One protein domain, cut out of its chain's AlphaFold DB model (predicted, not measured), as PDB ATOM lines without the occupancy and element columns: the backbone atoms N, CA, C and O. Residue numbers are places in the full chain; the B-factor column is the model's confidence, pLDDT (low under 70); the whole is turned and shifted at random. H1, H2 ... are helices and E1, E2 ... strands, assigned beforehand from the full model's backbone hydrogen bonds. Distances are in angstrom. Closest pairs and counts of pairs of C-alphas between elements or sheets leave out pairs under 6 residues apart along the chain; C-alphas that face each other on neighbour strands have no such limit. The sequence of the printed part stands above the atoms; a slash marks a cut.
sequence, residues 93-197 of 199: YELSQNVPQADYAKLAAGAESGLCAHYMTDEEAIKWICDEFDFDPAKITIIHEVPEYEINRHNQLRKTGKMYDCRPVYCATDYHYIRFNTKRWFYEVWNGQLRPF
ATOM      1  N   TYR A  93      43.146  54.311 -46.366       94.94
ATOM      2  CA  TYR A  93      41.841  53.906 -45.882       94.94
ATOM      3  C   TYR A  93      41.930  52.608 -45.093       94.94
ATOM      4  O   TYR A  93      42.474  51.611 -45.562       94.94
ATOM      5  N   GLU A  94      41.312  52.623 -43.918       93.44
ATOM      6  CA  GLU A  94      41.079  51.446 -43.095       93.44
ATOM      7  C   GLU A  94      39.570  51.281 -42.901       93.44
ATOM      8  O   GLU A  94      38.830  52.253 -42.709       93.44
ATOM      9  N   LEU A  95      39.100  50.036 -42.961       91.62
ATOM     10  CA  LEU A  95      37.706  49.712 -42.685       91.62
ATOM     11  C   LEU A  95      37.431  49.931 -41.200       91.62
ATOM     12  O   LEU A  95      37.977  49.234 -40.354       91.62
ATOM     13  N   SER A  96      36.526  50.859 -40.892       91.00
ATOM     14  CA  SER A  96      36.173  51.237 -39.515       91.00
ATOM     15  C   SER A  96      35.677  50.083 -38.631       91.00
ATOM     16  O   SER A  96      35.670  50.191 -37.409       91.00
ATOM     17  N   GLN A  97      35.216  48.995 -39.248       93.06
ATOM     18  CA  GLN A  97      34.724  47.799 -38.577       93.06
ATOM     19  C   GLN A  97      35.857  46.903 -38.070       93.06
ATOM     20  O   GLN A  97      35.633  46.149 -37.119       93.06
ATOM     21  N   ASN A  98      37.040  46.994 -38.681       95.62
ATOM     22  CA  ASN A  98      38.207  46.214 -38.300       95.62
ATOM     23  C   ASN A  98      39.000  46.927 -37.191       95.62
ATOM     24  O   ASN A  98      38.778  48.107 -36.905       95.62
ATOM     25  N   VAL A  99      39.927  46.220 -36.552       95.69
ATOM     26  CA  VAL A  99      40.912  46.830 -35.650       95.69
ATOM     27  C   VAL A  99      41.816  47.775 -36.450       95.69
ATOM     28  O   VAL A  99      42.391  47.346 -37.452       95.69
ATOM     29  N   PRO A 100      41.976  49.043 -36.026       95.56
ATOM     30  CA  PRO A 100      42.878  49.968 -36.696       95.56
ATOM     31  C   PRO A 100      44.333  49.496 -36.648       95.56
ATOM     32  O   PRO A 100      44.823  49.077 -35.592       95.56
ATOM     33  N   GLN A 101      45.069  49.661 -37.746       95.12
ATOM     34  CA  GLN A 101      46.470  49.234 -37.838       95.12
ATOM     35  C   GLN A 101      47.350  49.946 -36.802       95.12
ATOM     36  O   GLN A 101      48.293  49.366 -36.264       95.12
ATOM     37  N   ALA A 102      47.024  51.197 -36.471       95.25
ATOM     38  CA  ALA A 102      47.722  51.958 -35.439       95.25
ATOM     39  C   ALA A 102      47.591  51.337 -34.036       95.25
ATOM     40  O   ALA A 102      48.514  51.454 -33.230       95.25
ATOM     41  N   ASP A 103      46.466  50.687 -33.730       95.50
ATOM     42  CA  ASP A 103      46.262  50.031 -32.437       95.50
ATOM     43  C   ASP A 103      46.966  48.672 -32.392       95.50
ATOM     44  O   ASP A 103      47.637  48.377 -31.401       95.50
ATOM     45  N   TYR A 104      46.935  47.911 -33.493       95.75
ATOM     46  CA  TYR A 104      47.788  46.730 -33.646       95.75
ATOM     47  C   TYR A 104      49.275  47.082 -33.474       95.75
ATOM     48  O   TYR A 104      49.977  46.431 -32.705       95.75
ATOM     49  N   ALA A 105      49.758  48.151 -34.114       95.50
ATOM     50  CA  ALA A 105      51.167  48.543 -34.057       95.50
ATOM     51  C   ALA A 105      51.642  48.872 -32.627       95.50
ATOM     52  O   ALA A 105      52.767  48.539 -32.256       95.50
ATOM     53  N   LYS A 106      50.783  49.479 -31.794       94.69
ATOM     54  CA  LYS A 106      51.090  49.721 -30.370       94.69
ATOM     55  C   LYS A 106      51.272  48.416 -29.597       94.69
ATOM     56  O   LYS A 106      52.153  48.337 -28.744       94.69
ATOM     57  N   LEU A 107      50.442  47.413 -29.878       94.56
ATOM     58  CA  LEU A 107      50.554  46.083 -29.281       94.56
ATOM     59  C   LEU A 107      51.823  45.368 -29.776       94.56
ATOM     60  O   LEU A 107      52.608  44.876 -28.965       94.56
ATOM     61  N   ALA A 108      52.064  45.376 -31.089       95.19
ATOM     62  CA  ALA A 108      53.211  44.730 -31.722       95.19
ATOM     63  C   ALA A 108      54.561  45.297 -31.249       95.19
ATOM     64  O   ALA A 108      55.498  44.532 -31.032       95.19
ATOM     65  N   ALA A 109      54.654  46.602 -30.969       94.50
ATOM     66  CA  ALA A 109      55.861  47.207 -30.395       94.50
ATOM     67  C   ALA A 109      56.280  46.564 -29.051       94.50
ATOM     68  O   ALA A 109      57.471  46.430 -28.744       94.50
ATOM     69  N   GLY A 110      55.308  46.113 -28.248       91.00
ATOM     70  CA  GLY A 110      55.569  45.350 -27.024       91.00
ATOM     71  C   GLY A 110      56.220  43.991 -27.302       91.00
ATOM     72  O   GLY A 110      57.086  43.561 -26.539       91.00
ATOM     73  N   ALA A 111      55.846  43.347 -28.410       91.50
ATOM     74  CA  ALA A 111      56.404  42.068 -28.843       91.50
ATOM     75  C   ALA A 111      57.792  42.223 -29.468       91.50
ATOM     76  O   ALA A 111      58.674  41.409 -29.210       91.50
ATOM     77  N   GLU A 112      58.019  43.292 -30.232       91.56
ATOM     78  CA  GLU A 112      59.333  43.612 -30.802       91.56
ATOM     79  C   GLU A 112      60.386  43.893 -29.726       91.56
ATOM     80  O   GLU A 112      61.532  43.467 -29.849       91.56
ATOM     81  N   SER A 113      59.993  44.592 -28.657       89.81
ATOM     82  CA  SER A 113      60.882  44.867 -27.522       89.81
ATOM     83  C   SER A 113      61.089  43.662 -26.595       89.81
ATOM     84  O   SER A 113      62.016  43.680 -25.787       89.81
ATOM     85  N   GLY A 114      60.252  42.621 -26.700       81.50
ATOM     86  CA  GLY A 114      60.355  41.382 -25.920       81.50
ATOM     87  C   GLY A 114      60.114  41.541 -24.414       81.50
ATOM     88  O   GLY A 114      60.532  40.683 -23.640       81.50
ATOM     89  N   LEU A 115      59.492  42.644 -23.980       77.88
ATOM     90  CA  LEU A 115      59.327  42.967 -22.557       77.88
ATOM     91  C   LEU A 115      57.986  42.501 -21.988       77.88
ATOM     92  O   LEU A 115      57.952  41.845 -20.950       77.88
ATOM     93  N   CYS A 116      56.880  42.881 -22.632       82.31
ATOM     94  CA  CYS A 116      55.526  42.670 -22.108       82.31
ATOM     95  C   CYS A 116      54.611  41.884 -23.048       82.31
ATOM     96  O   CYS A 116      53.543  41.462 -22.620       82.31
ATOM     97  N   ALA A 117      55.016  41.661 -24.297       93.69
ATOM     98  CA  ALA A 117      54.265  40.867 -25.257       93.69
ATOM     99  C   ALA A 117      55.209  39.962 -26.054       93.69
ATOM    100  O   ALA A 117      56.428  40.128 -26.015       93.69
ATOM    101  N   HIS A 118      54.640  39.015 -26.787       96.19
ATOM    102  CA  HIS A 118      55.367  38.202 -27.755       96.19
ATOM    103  C   HIS A 118      54.497  37.941 -28.982       96.19
ATOM    104  O   HIS A 118      53.265  37.976 -28.908       96.19
ATOM    105  N   TYR A 119      55.150  37.681 -30.112       97.62
ATOM    106  CA  TYR A 119      54.481  37.122 -31.278       97.62
ATOM    107  C   TYR A 119      54.145  35.661 -30.989       97.62
ATOM    108  O   TYR A 119      55.038  34.907 -30.603       97.62
ATOM    109  N   MET A 120      52.883  35.280 -31.168       97.50
ATOM    110  CA  MET A 120      52.468  33.887 -30.998       97.50
ATOM    111  C   MET A 120      52.853  33.078 -32.238       97.50
ATOM    112  O   MET A 120      52.860  33.611 -33.354       97.50
ATOM    113  N   THR A 121      53.114  31.784 -32.064       98.19
ATOM    114  CA  THR A 121      53.125  30.855 -33.204       98.19
ATOM    115  C   THR A 121      51.702  30.561 -33.683       98.19
ATOM    116  O   THR A 121      50.721  30.837 -32.985       98.19
ATOM    117  N   ASP A 122      51.570  29.963 -34.867       98.56
ATOM    118  CA  ASP A 122      50.263  29.550 -35.384       98.56
ATOM    119  C   ASP A 122      49.592  28.529 -34.469       98.56
ATOM    120  O   ASP A 122      48.394  28.628 -34.212       98.56
ATOM    121  N   GLU A 123      50.351  27.571 -33.935       98.44
ATOM    122  CA  GLU A 123      49.828  26.563 -33.016       98.44
ATOM    123  C   GLU A 123      49.318  27.195 -31.719       98.44
ATOM    124  O   GLU A 123      48.252  26.818 -31.231       98.44
ATOM    125  N   GLU A 124      50.048  28.173 -31.176       98.00
ATOM    126  CA  GLU A 124      49.644  28.917 -29.982       98.00
ATOM    127  C   GLU A 124      48.372  29.733 -30.236       98.00
ATOM    128  O   GLU A 124      47.434  29.675 -29.438       98.00
ATOM    129  N   ALA A 125      48.310  30.450 -31.362       98.31
ATOM    130  CA  ALA A 125      47.152  31.250 -31.746       98.31
ATOM    131  C   ALA A 125      45.913  30.376 -32.001       98.31
ATOM    132  O   ALA A 125      44.830  30.675 -31.498       98.31
ATOM    133  N   ILE A 126      46.070  29.266 -32.731       98.56
ATOM    134  CA  ILE A 126      45.003  28.286 -32.980       98.56
ATOM    135  C   ILE A 126      44.505  27.709 -31.661       98.56
ATOM    136  O   ILE A 126      43.294  27.685 -31.435       98.56
ATOM    137  N   LYS A 127      45.415  27.263 -30.788       98.25
ATOM    138  CA  LYS A 127      45.052  26.708 -29.483       98.25
ATOM    139  C   LYS A 127      44.248  27.720 -28.670       98.25
ATOM    140  O   LYS A 127      43.198  27.362 -28.153       98.25
ATOM    141  N   TRP A 128      44.706  28.971 -28.605       97.44
ATOM    142  CA  TRP A 128      44.008  30.030 -27.879       97.44
ATOM    143  C   TRP A 128      42.588  30.258 -28.425       97.44
ATOM    144  O   TRP A 128      41.633  30.262 -27.655       97.44
ATOM    145  N   ILE A 129      42.423  30.355 -29.752       97.81
ATOM    146  CA  ILE A 129      41.099  30.512 -30.385       97.81
ATOM    147  C   ILE A 129      40.175  29.330 -30.050       97.81
ATOM    148  O   ILE A 129      38.985  29.528 -29.811       97.81
ATOM    149  N   CYS A 130      40.701  28.102 -30.075       97.56
ATOM    150  CA  CYS A 130      39.915  26.901 -29.794       97.56
ATOM    151  C   CYS A 130      39.476  26.844 -28.329       97.56
ATOM    152  O   CYS A 130      38.315  26.547 -28.072       97.56
ATOM    153  N   ASP A 131      40.385  27.151 -27.400       96.75
ATOM    154  CA  ASP A 131      40.101  27.137 -25.963       96.75
ATOM    155  C   ASP A 131      39.058  28.200 -25.569       96.75
ATOM    156  O   ASP A 131      38.254  27.956 -24.674       96.75
ATOM    157  N   GLU A 132      39.060  29.364 -26.230       96.81
ATOM    158  CA  GLU A 132      38.178  30.488 -25.882       96.81
ATOM    159  C   GLU A 132      36.813  30.439 -26.594       96.81
ATOM    160  O   GLU A 132      35.788  30.803 -26.020       96.81
ATOM    161  N   PHE A 133      36.783  30.018 -27.864       96.62
ATOM    162  CA  PHE A 133      35.606  30.173 -28.730       96.62
ATOM    163  C   PHE A 133      35.093  28.866 -29.354       96.62
ATOM    164  O   PHE A 133      34.231  28.918 -30.236       96.62
ATOM    165  N   ASP A 134      35.616  27.708 -28.945       96.94
ATOM    166  CA  ASP A 134      35.179  26.377 -29.401       96.94
ATOM    167  C   ASP A 134      35.256  26.166 -30.934       96.94
ATOM    168  O   ASP A 134      34.477  25.410 -31.530       96.94
ATOM    169  N   PHE A 135      36.199  26.824 -31.621       97.19
ATOM    170  CA  PHE A 135      36.432  26.567 -33.047       97.19
ATOM    171  C   PHE A 135      37.121  25.215 -33.279       97.19
ATOM    172  O   PHE A 135      37.924  24.739 -32.486       97.19
ATOM    173  N   ASP A 136      36.848  24.617 -34.440       96.81
ATOM    174  CA  ASP A 136      37.558  23.428 -34.916       96.81
ATOM    175  C   ASP A 136      38.949  23.826 -35.454       96.81
ATOM    176  O   ASP A 136      39.007  24.536 -36.471       96.81
ATOM    177  N   PRO A 137      40.060  23.357 -34.849       97.12
ATOM    178  CA  PRO A 137      41.414  23.765 -35.229       97.12
ATOM    179  C   PRO A 137      41.742  23.442 -36.690       97.12
ATOM    180  O   PRO A 137      42.444  24.203 -37.349       97.12
ATOM    181  N   ALA A 138      41.170  22.370 -37.253       97.00
ATOM    182  CA  ALA A 138      41.408  21.976 -38.643       97.00
ATOM    183  C   ALA A 138      40.748  22.922 -39.667       97.00
ATOM    184  O   ALA A 138      40.934  22.772 -40.880       97.00
ATOM    185  N   LYS A 139      39.926  23.870 -39.203       97.00
ATOM    186  CA  LYS A 139      39.251  24.865 -40.042       97.00
ATOM    187  C   LYS A 139      39.849  26.262 -39.914       97.00
ATOM    188  O   LYS A 139      39.364  27.136 -40.629       97.00
ATOM    189  N   ILE A 140      40.834  26.470 -39.043       98.25
ATOM    190  CA  ILE A 140      41.454  27.773 -38.793       98.25
ATOM    191  C   ILE A 140      42.676  27.948 -39.700       98.25
ATOM    192  O   ILE A 140      43.444  27.019 -39.938       98.25
ATOM    193  N   THR A 141      42.860  29.154 -40.222       98.31
ATOM    194  CA  THR A 141      44.084  29.579 -40.906       98.31
ATOM    195  C   THR A 141      44.486  30.936 -40.360       98.31
ATOM    196  O   THR A 141      43.724  31.895 -40.502       98.31
ATOM    197  N   ILE A 142      45.654  31.008 -39.726       98.56
ATOM    198  CA  ILE A 142      46.207  32.263 -39.221       98.56
ATOM    199  C   ILE A 142      46.640  33.133 -40.402       98.56
ATOM    200  O   ILE A 142      47.132  32.641 -41.417       98.56
ATOM    201  N   ILE A 143      46.374  34.431 -40.296       98.12
ATOM    202  CA  ILE A 143      46.719  35.420 -41.310       98.12
ATOM    203  C   ILE A 143      47.713  36.390 -40.685       98.12
ATOM    204  O   ILE A 143      47.427  37.004 -39.661       98.12
ATOM    205  N   HIS A 144      48.870  36.531 -41.322       97.75
ATOM    206  CA  HIS A 144      49.966  37.362 -40.822       97.75
ATOM    207  C   HIS A 144      50.054  38.718 -41.502       97.75
ATOM    208  O   HIS A 144      50.777  39.580 -41.022       97.75
ATOM    209  N   GLU A 145      49.352  38.896 -42.619       96.44
ATOM    210  CA  GLU A 145      49.410  40.121 -43.398       96.44
ATOM    211  C   GLU A 145      48.043  40.480 -43.986       96.44
ATOM    212  O   GLU A 145      47.288  39.609 -44.432       96.44
ATOM    213  N   VAL A 146      47.741  41.777 -44.032       94.81
ATOM    214  CA  VAL A 146      46.527  42.321 -44.659       94.81
ATOM    215  C   VAL A 146      46.877  43.405 -45.681       94.81
ATOM    216  O   VAL A 146      47.827  44.156 -45.473       94.81
ATOM    217  N   PRO A 147      46.147  43.510 -46.804       94.12
ATOM    218  CA  PRO A 147      46.438  44.522 -47.815       94.12
ATOM    219  C   PRO A 147      46.154  45.941 -47.313       94.12
ATOM    220  O   PRO A 147      45.142  46.189 -46.659       94.12
ATOM    221  N   GLU A 148      47.017  46.880 -47.697       94.25
ATOM    222  CA  GLU A 148      46.785  48.315 -47.526       94.25
ATOM    223  C   GLU A 148      45.841  48.827 -48.625       94.25
ATOM    224  O   GLU A 148      45.988  48.504 -49.816       94.25
ATOM    225  N   TYR A 149      44.877  49.651 -48.218       94.88
ATOM    226  CA  TYR A 149      43.887  50.241 -49.106       94.88
ATOM    227  C   TYR A 149      44.010  51.760 -49.169       94.88
ATOM    228  O   TYR A 149      44.381  52.435 -48.209       94.88
ATOM    229  N   GLU A 150      43.614  52.299 -50.316       96.19
ATOM    230  CA  GLU A 150      43.321  53.713 -50.490       96.19
ATOM    231  C   GLU A 150      41.883  53.889 -50.961       96.19
ATOM    232  O   GLU A 150      41.347  53.065 -51.711       96.19
ATOM    233  N   ILE A 151      41.286  55.008 -50.562       97.12
ATOM    234  CA  ILE A 151      39.992  55.470 -51.049       97.12
ATOM    235  C   ILE A 151      40.159  56.815 -51.749       97.12
ATOM    236  O   ILE A 151      40.944  57.662 -51.318       97.12
ATOM    237  N   ASN A 152      39.435  57.013 -52.845       97.44
ATOM    238  CA  ASN A 152      39.433  58.281 -53.567       97.44
ATOM    239  C   ASN A 152      38.214  59.148 -53.214       97.44
ATOM    240  O   ASN A 152      37.273  58.704 -52.554       97.44
ATOM    241  N   ARG A 153      38.190  60.390 -53.709       96.81
ATOM    242  CA  ARG A 153      37.084  61.349 -53.498       96.81
ATOM    243  C   ARG A 153      35.704  60.881 -53.994       96.81
ATOM    244  O   ARG A 153      34.702  61.528 -53.702       96.81
ATOM    245  N   HIS A 154      35.653  59.797 -54.768       96.88
ATOM    246  CA  HIS A 154      34.436  59.177 -55.295       96.88
ATOM    247  C   HIS A 154      34.086  57.860 -54.581       96.88
ATOM    248  O   HIS A 154      33.234  57.117 -55.066       96.88
ATOM    249  N   ASN A 155      34.718  57.569 -53.438       94.69
ATOM    250  CA  ASN A 155      34.546  56.344 -52.652       94.69
ATOM    251  C   ASN A 155      34.916  55.052 -53.398       94.69
ATOM    252  O   ASN A 155      34.398  53.981 -53.088       94.69
ATOM    253  N   GLN A 156      35.809  55.132 -54.383       95.44
ATOM    254  CA  GLN A 156      36.374  53.936 -54.999       95.44
ATOM    255  C   GLN A 156      37.562  53.464 -54.168       95.44
ATOM    256  O   GLN A 156      38.408  54.271 -53.785       95.44
ATOM    257  N   LEU A 157      37.614  52.157 -53.917       94.69
ATOM    258  CA  LEU A 157      38.682  51.495 -53.176       94.69
ATOM    259  C   LEU A 157      39.684  50.855 -54.134       94.69
ATOM    260  O   LEU A 157      39.295  50.244 -55.132       94.69
ATOM    261  N   ARG A 158      40.972  50.938 -53.795       94.25
ATOM    262  CA  ARG A 158      42.029  50.160 -54.451       94.25
ATOM    263  C   ARG A 158      43.037  49.639 -53.437       94.25
ATOM    264  O   ARG A 158      43.241  50.253 -52.394       94.25
ATOM    265  N   LYS A 159      43.699  48.533 -53.780       95.38
ATOM    266  CA  LYS A 159      44.883  48.051 -53.057       95.38
ATOM    267  C   LYS A 159      46.099  48.860 -53.496       95.38
ATOM    268  O   LYS A 159      46.273  49.076 -54.694       95.38
ATOM    269  N   THR A 160      46.958  49.246 -52.558       93.38
ATOM    270  CA  THR A 160      48.218  49.951 -52.874       93.38
ATOM    271  C   THR A 160      49.318  49.006 -53.361       93.38
ATOM    272  O   THR A 160      50.339  49.447 -53.883       93.38
ATOM    273  N   GLY A 161      49.116  47.697 -53.183       92.94
ATOM    274  CA  GLY A 161      50.126  46.664 -53.410       92.94
ATOM    275  C   GLY A 161      51.027  46.419 -52.198       92.94
ATOM    276  O   GLY A 161      51.793  45.458 -52.217       92.94
ATOM    277  N   LYS A 162      50.921  47.233 -51.138       93.81
ATOM    278  CA  LYS A 162      51.586  46.974 -49.858       93.81
ATOM    279  C   LYS A 162      50.730  46.076 -48.970       93.81
ATOM    280  O   LYS A 162      49.501  46.078 -49.065       93.81
ATOM    281  N   MET A 163      51.407  45.346 -48.095       94.56
ATOM    282  CA  MET A 163      50.803  44.547 -47.038       94.56
ATOM    283  C   MET A 163      51.234  45.108 -45.682       94.56
ATOM    284  O   MET A 163      52.378  45.539 -45.525       94.56
ATOM    285  N   TYR A 164      50.322  45.110 -44.721       92.88
ATOM    286  CA  TYR A 164      50.601  45.393 -43.322       92.88
ATOM    287  C   TYR A 164      50.798  44.098 -42.555       92.88
ATOM    288  O   TYR A 164      50.021  43.163 -42.729       92.88
ATOM    289  N   ASP A 165      51.800  44.083 -41.677       94.75
ATOM    290  CA  ASP A 165      51.981  43.017 -40.697       94.75
ATOM    291  C   ASP A 165      50.806  43.009 -39.714       94.75
ATOM    292  O   ASP A 165      50.404  44.056 -39.204       94.75
ATOM    293  N   CYS A 166      50.274  41.821 -39.462       95.31
ATOM    294  CA  CYS A 166      49.205  41.548 -38.512       95.31
ATOM    295  C   CYS A 166      49.412  40.189 -37.814       95.31
ATOM    296  O   CYS A 166      48.444  39.509 -37.460       95.31
ATOM    297  N   ARG A 167      50.676  39.759 -37.659       97.75
ATOM    298  CA  ARG A 167      51.043  38.542 -36.920       97.75
ATOM    299  C   ARG A 167      50.347  38.505 -35.551       97.75
ATOM    300  O   ARG A 167      50.229  39.544 -34.905       97.75
ATOM    301  N   PRO A 168      49.913  37.330 -35.070       98.12
ATOM    302  CA  PRO A 168      49.314  37.228 -33.747       98.12
ATOM    303  C   PRO A 168      50.259  37.743 -32.657       98.12
ATOM    304  O   PRO A 168      51.432  37.369 -32.621       98.12
ATOM    305  N   VAL A 169      49.749  38.581 -31.758       97.88
ATOM    306  CA  VAL A 169      50.512  39.121 -30.627       97.88
ATOM    307  C   VAL A 169      49.731  38.905 -29.349       97.88
ATOM    308  O   VAL A 169      48.568  39.298 -29.262       97.88
ATOM    309  N   TYR A 170      50.397  38.356 -28.337       96.88
ATOM    310  CA  TYR A 170      49.837  38.181 -27.007       96.88
ATOM    311  C   TYR A 170      50.635  38.968 -25.968       96.88
ATOM    312  O   TYR A 170      51.839  38.755 -25.800       96.88
ATOM    313  N   CYS A 171      49.954  39.858 -25.245       94.94
ATOM    314  CA  CYS A 171      50.478  40.515 -24.048       94.94
ATOM    315  C   CYS A 171      49.767  39.997 -22.792       94.94
ATOM    316  O   CYS A 171      50.417  39.571 -21.839       94.94
ATOM    317  N   ALA A 172      48.435  39.988 -22.811       92.25
ATOM    318  CA  ALA A 172      47.591  39.526 -21.716       92.25
ATOM    319  C   ALA A 172      46.221  39.053 -22.232       92.25
ATOM    320  O   ALA A 172      45.860  39.276 -23.392       92.25
ATOM    321  N   THR A 173      45.424  38.432 -21.359       86.44
ATOM    322  CA  THR A 173      44.074  37.947 -21.696       86.44
ATOM    323  C   THR A 173      43.167  39.066 -22.218       86.44
ATOM    324  O   THR A 173      42.350  38.833 -23.095       86.44
ATOM    325  N   ASP A 174      43.348  40.293 -21.742       90.25
ATOM    326  CA  ASP A 174      42.615  41.492 -22.157       90.25
ATOM    327  C   ASP A 174      43.419  42.405 -23.102       90.25
ATOM    328  O   ASP A 174      42.960  43.495 -23.440       90.25
ATOM    329  N   TYR A 175      44.601  41.969 -23.558       93.94
ATOM    330  CA  TYR A 175      45.436  42.725 -24.490       93.94
ATOM    331  C   TYR A 175      46.199  41.807 -25.454       93.94
ATOM    332  O   TYR A 175      47.308  41.346 -25.173       93.94
ATOM    333  N   HIS A 176      45.579  41.505 -26.592       96.38
ATOM    334  CA  HIS A 176      46.142  40.648 -27.637       96.38
ATOM    335  C   HIS A 176      45.385  40.825 -28.960       96.38
ATOM    336  O   HIS A 176      44.252  41.320 -28.987       96.38
ATOM    337  N   TYR A 177      46.005  40.379 -30.050       98.19
ATOM    338  CA  TYR A 177      45.432  40.389 -31.390       98.19
ATOM    339  C   TYR A 177      45.691  39.067 -32.103       98.19
ATOM    340  O   TYR A 177      46.818  38.575 -32.091       98.19
ATOM    341  N   ILE A 178      44.668  38.518 -32.761       98.38
ATOM    342  CA  ILE A 178      44.811  37.348 -33.638       98.38
ATOM    343  C   ILE A 178      43.920  37.522 -34.868       98.38
ATOM    344  O   ILE A 178      42.699  37.589 -34.745       98.38
ATOM    345  N   ARG A 179      44.505  37.525 -36.069       98.12
ATOM    346  CA  ARG A 179      43.759  37.506 -37.333       98.12
ATOM    347  C   ARG A 179      43.706  36.087 -37.888       98.12
ATOM    348  O   ARG A 179      44.738  35.462 -38.113       98.12
ATOM    349  N   PHE A 180      42.504  35.585 -38.162       98.31
ATOM    350  CA  PHE A 180      42.350  34.247 -38.728       98.31
ATOM    351  C   PHE A 180      41.126  34.102 -39.628       98.31
ATOM    352  O   PHE A 180      40.104  34.771 -39.482       98.31
ATOM    353  N   ASN A 181      41.213  33.188 -40.579       97.94
ATOM    354  CA  ASN A 181      40.098  32.815 -41.430       97.94
ATOM    355  C   ASN A 181      39.621  31.410 -41.091       97.94
ATOM    356  O   ASN A 181      40.381  30.549 -40.658       97.94
ATOM    357  N   THR A 182      38.349  31.178 -41.379       96.69
ATOM    358  CA  THR A 182      37.820  29.842 -41.616       96.69
ATOM    359  C   THR A 182      37.471  29.690 -43.091       96.69
ATOM    360  O   THR A 182      37.468  30.657 -43.851       96.69
ATOM    361  N   LYS A 183      37.079  28.482 -43.507       91.75
ATOM    362  CA  LYS A 183      36.611  28.228 -44.882       91.75
ATOM    363  C   LYS A 183      35.438  29.114 -45.323       91.75
ATOM    364  O   LYS A 183      35.197  29.228 -46.520       91.75
ATOM    365  N   ARG A 184      34.655  29.649 -44.381       91.12
ATOM    366  CA  ARG A 184      33.408  30.375 -44.677       91.12
ATOM    367  C   ARG A 184      33.438  31.839 -44.275       91.12
ATOM    368  O   ARG A 184      32.644  32.601 -44.811       91.12
ATOM    369  N   TRP A 185      34.281  32.209 -43.318       95.31
ATOM    370  CA  TRP A 185      34.222  33.525 -42.705       95.31
ATOM    371  C   TRP A 185      35.590  33.996 -42.230       95.31
ATOM    372  O   TRP A 185      36.482  33.184 -41.979       95.31
ATOM    373  N   PHE A 186      35.727  35.308 -42.102       97.25
ATOM    374  CA  PHE A 186      36.958  35.989 -41.732       97.25
ATOM    375  C   PHE A 186      36.778  36.633 -40.364       97.25
ATOM    376  O   PHE A 186      35.760  37.284 -40.120       97.25
ATOM    377  N   TYR A 187      37.750  36.446 -39.480       97.88
ATOM    378  CA  TYR A 187      37.666  36.895 -38.100       97.88
ATOM    379  C   TYR A 187      38.944  37.583 -37.647       97.88
ATOM    380  O   TYR A 187      40.047  37.294 -38.118       97.88
ATOM    381  N   GLU A 188      38.788  38.455 -36.670       97.88
ATOM    382  CA  GLU A 188      39.880  38.908 -35.830       97.88
ATOM    383  C   GLU A 188      39.457  38.850 -34.367       97.88
ATOM    384  O   GLU A 188      38.277  38.986 -34.034       97.88
ATOM    385  N   VAL A 189      40.430  38.625 -33.498       97.69
ATOM    386  CA  VAL A 189      40.278  38.728 -32.054       97.69
ATOM    387  C   VAL A 189      41.011  39.976 -31.608       97.69
ATOM    388  O   VAL A 189      42.174  40.160 -31.959       97.69
ATOM    389  N   TRP A 190      40.340  40.813 -30.825       97.06
ATOM    390  CA  TRP A 190      40.955  41.960 -30.167       97.06
ATOM    391  C   TRP A 190      40.553  41.975 -28.706       97.06
ATOM    392  O   TRP A 190      39.363  42.078 -28.400       97.06
ATOM    393  N   ASN A 191      41.540  41.871 -27.817       94.62
ATOM    394  CA  ASN A 191      41.345  41.954 -26.368       94.62
ATOM    395  C   ASN A 191      40.247  40.998 -25.864       94.62
ATOM    396  O   ASN A 191      39.344  41.396 -25.126       94.62
ATOM    397  N   GLY A 192      40.283  39.745 -26.331       92.62
ATOM    398  CA  GLY A 192      39.328  38.702 -25.950       92.62
ATOM    399  C   GLY A 192      37.982  38.749 -26.679       92.62
ATOM    400  O   GLY A 192      37.117  37.922 -26.415       92.62
ATOM    401  N   GLN A 193      37.770  39.687 -27.607       95.44
ATOM    402  CA  GLN A 193      36.525  39.774 -28.373       95.44
ATOM    403  C   GLN A 193      36.697  39.244 -29.792       95.44
ATOM    404  O   GLN A 193      37.472  39.792 -30.576       95.44
ATOM    405  N   LEU A 194      35.911  38.222 -30.140       96.56
ATOM    406  CA  LEU A 194      35.791  37.728 -31.507       96.56
ATOM    407  C   LEU A 194      34.948  38.685 -32.356       96.56
ATOM    408  O   LEU A 194      33.795  38.979 -32.034       96.56
ATOM    409  N   ARG A 195      35.505  39.134 -33.481       96.50
ATOM    410  CA  ARG A 195      34.875  40.087 -34.398       96.50
ATOM    411  C   ARG A 195      34.934  39.565 -35.835       96.50
ATOM    412  O   ARG A 195      35.928  38.946 -36.218       96.50
ATOM    413  N   PRO A 196      33.900  39.798 -36.662       97.00
ATOM    414  CA  PRO A 196      34.020  39.644 -38.107       97.00
ATOM    415  C   PRO A 196      35.102  40.578 -38.649       97.00
ATOM    416  O   PRO A 196      35.130  41.752 -38.290       97.00
ATOM    417  N   PHE A 197      35.935  40.070 -39.550       96.25
ATOM    418  CA  PHE A 197      36.870  40.880 -40.316       96.25
ATOM    419  C   PHE A 197      36.324  41.121 -41.722       96.25
ATOM    420  O   PHE A 197      35.881  40.188 -42.398       96.25
TER     421      PHE A 197
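Overview. This is residues 93 to 197 of the 199 residues of an uncharacterized protein of Intestinimonas butyriciproducens (UniProt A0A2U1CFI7). An antiparallel sheet of four strands, E3 to E6, has one helix across each face, H1 on one and H2 on the other, making three layers; the two-stranded hairpin of E1 and E2 reaches away from this body as a long arm. The printed part has 105 residues, with two named helices, H1 and H2, then six named strands, E1 to E6; the class is mixed. The sheet's order E3 E4 E5 E6 is a meander, each strand the antiparallel neighbour of the one before. The whole is compact, radius of gyration of the C-alphas 14.3 A, spanning 44 by 35 by 21 A.

Along the chain. The sheet holds E3, residues 169 to 172, E4, 175 to 181, 20.3 A long, E5, 186 to 190, and E6, 193 to 196, ending at C-alpha 196 (34.020, 39.644, -38.107). H1, residues 101 to 112, 15.7 A, begins at C-alpha 101 (46.470, 49.234, -37.838); H2, 122 to 133, measures 16.1 A. E1, 145 to 151, is 19.6 A long and E2, 157 to 165, 20.1 A.

Arrangement. N 177 and O 169 of E4 and E3 are 2.9 A apart, N 189 and O 178 of E5 and E4 2.8 A, N 195 and O 188 of E6 and E5 2.8 A, each within hydrogen-bond range. H1 is on the sheet at a height of 9.0 A; the closest C-alphas of H1 and E3, Ala 108 and Val 169, are 6.3 A apart. H2 is on the opposite face, height 9.4 A, with C-alphas 125 and 178 of H2 and E4 closest at 6.8 A. In the hairpin E1 and E2, N 164 and O 146 are 2.8 A apart; E2 bends by 79 degrees at residue 161. Every O i to N i+4 pair is within hydrogen-bond range in H2, and 6 of 8 in H1.

Size, cuts and confidence. C-alphas 115 and 154 are the two farthest apart, 44.2 A. The printed part has no cut; the link H2 to E1 is long. No printed residue is under 70 in pLDDT.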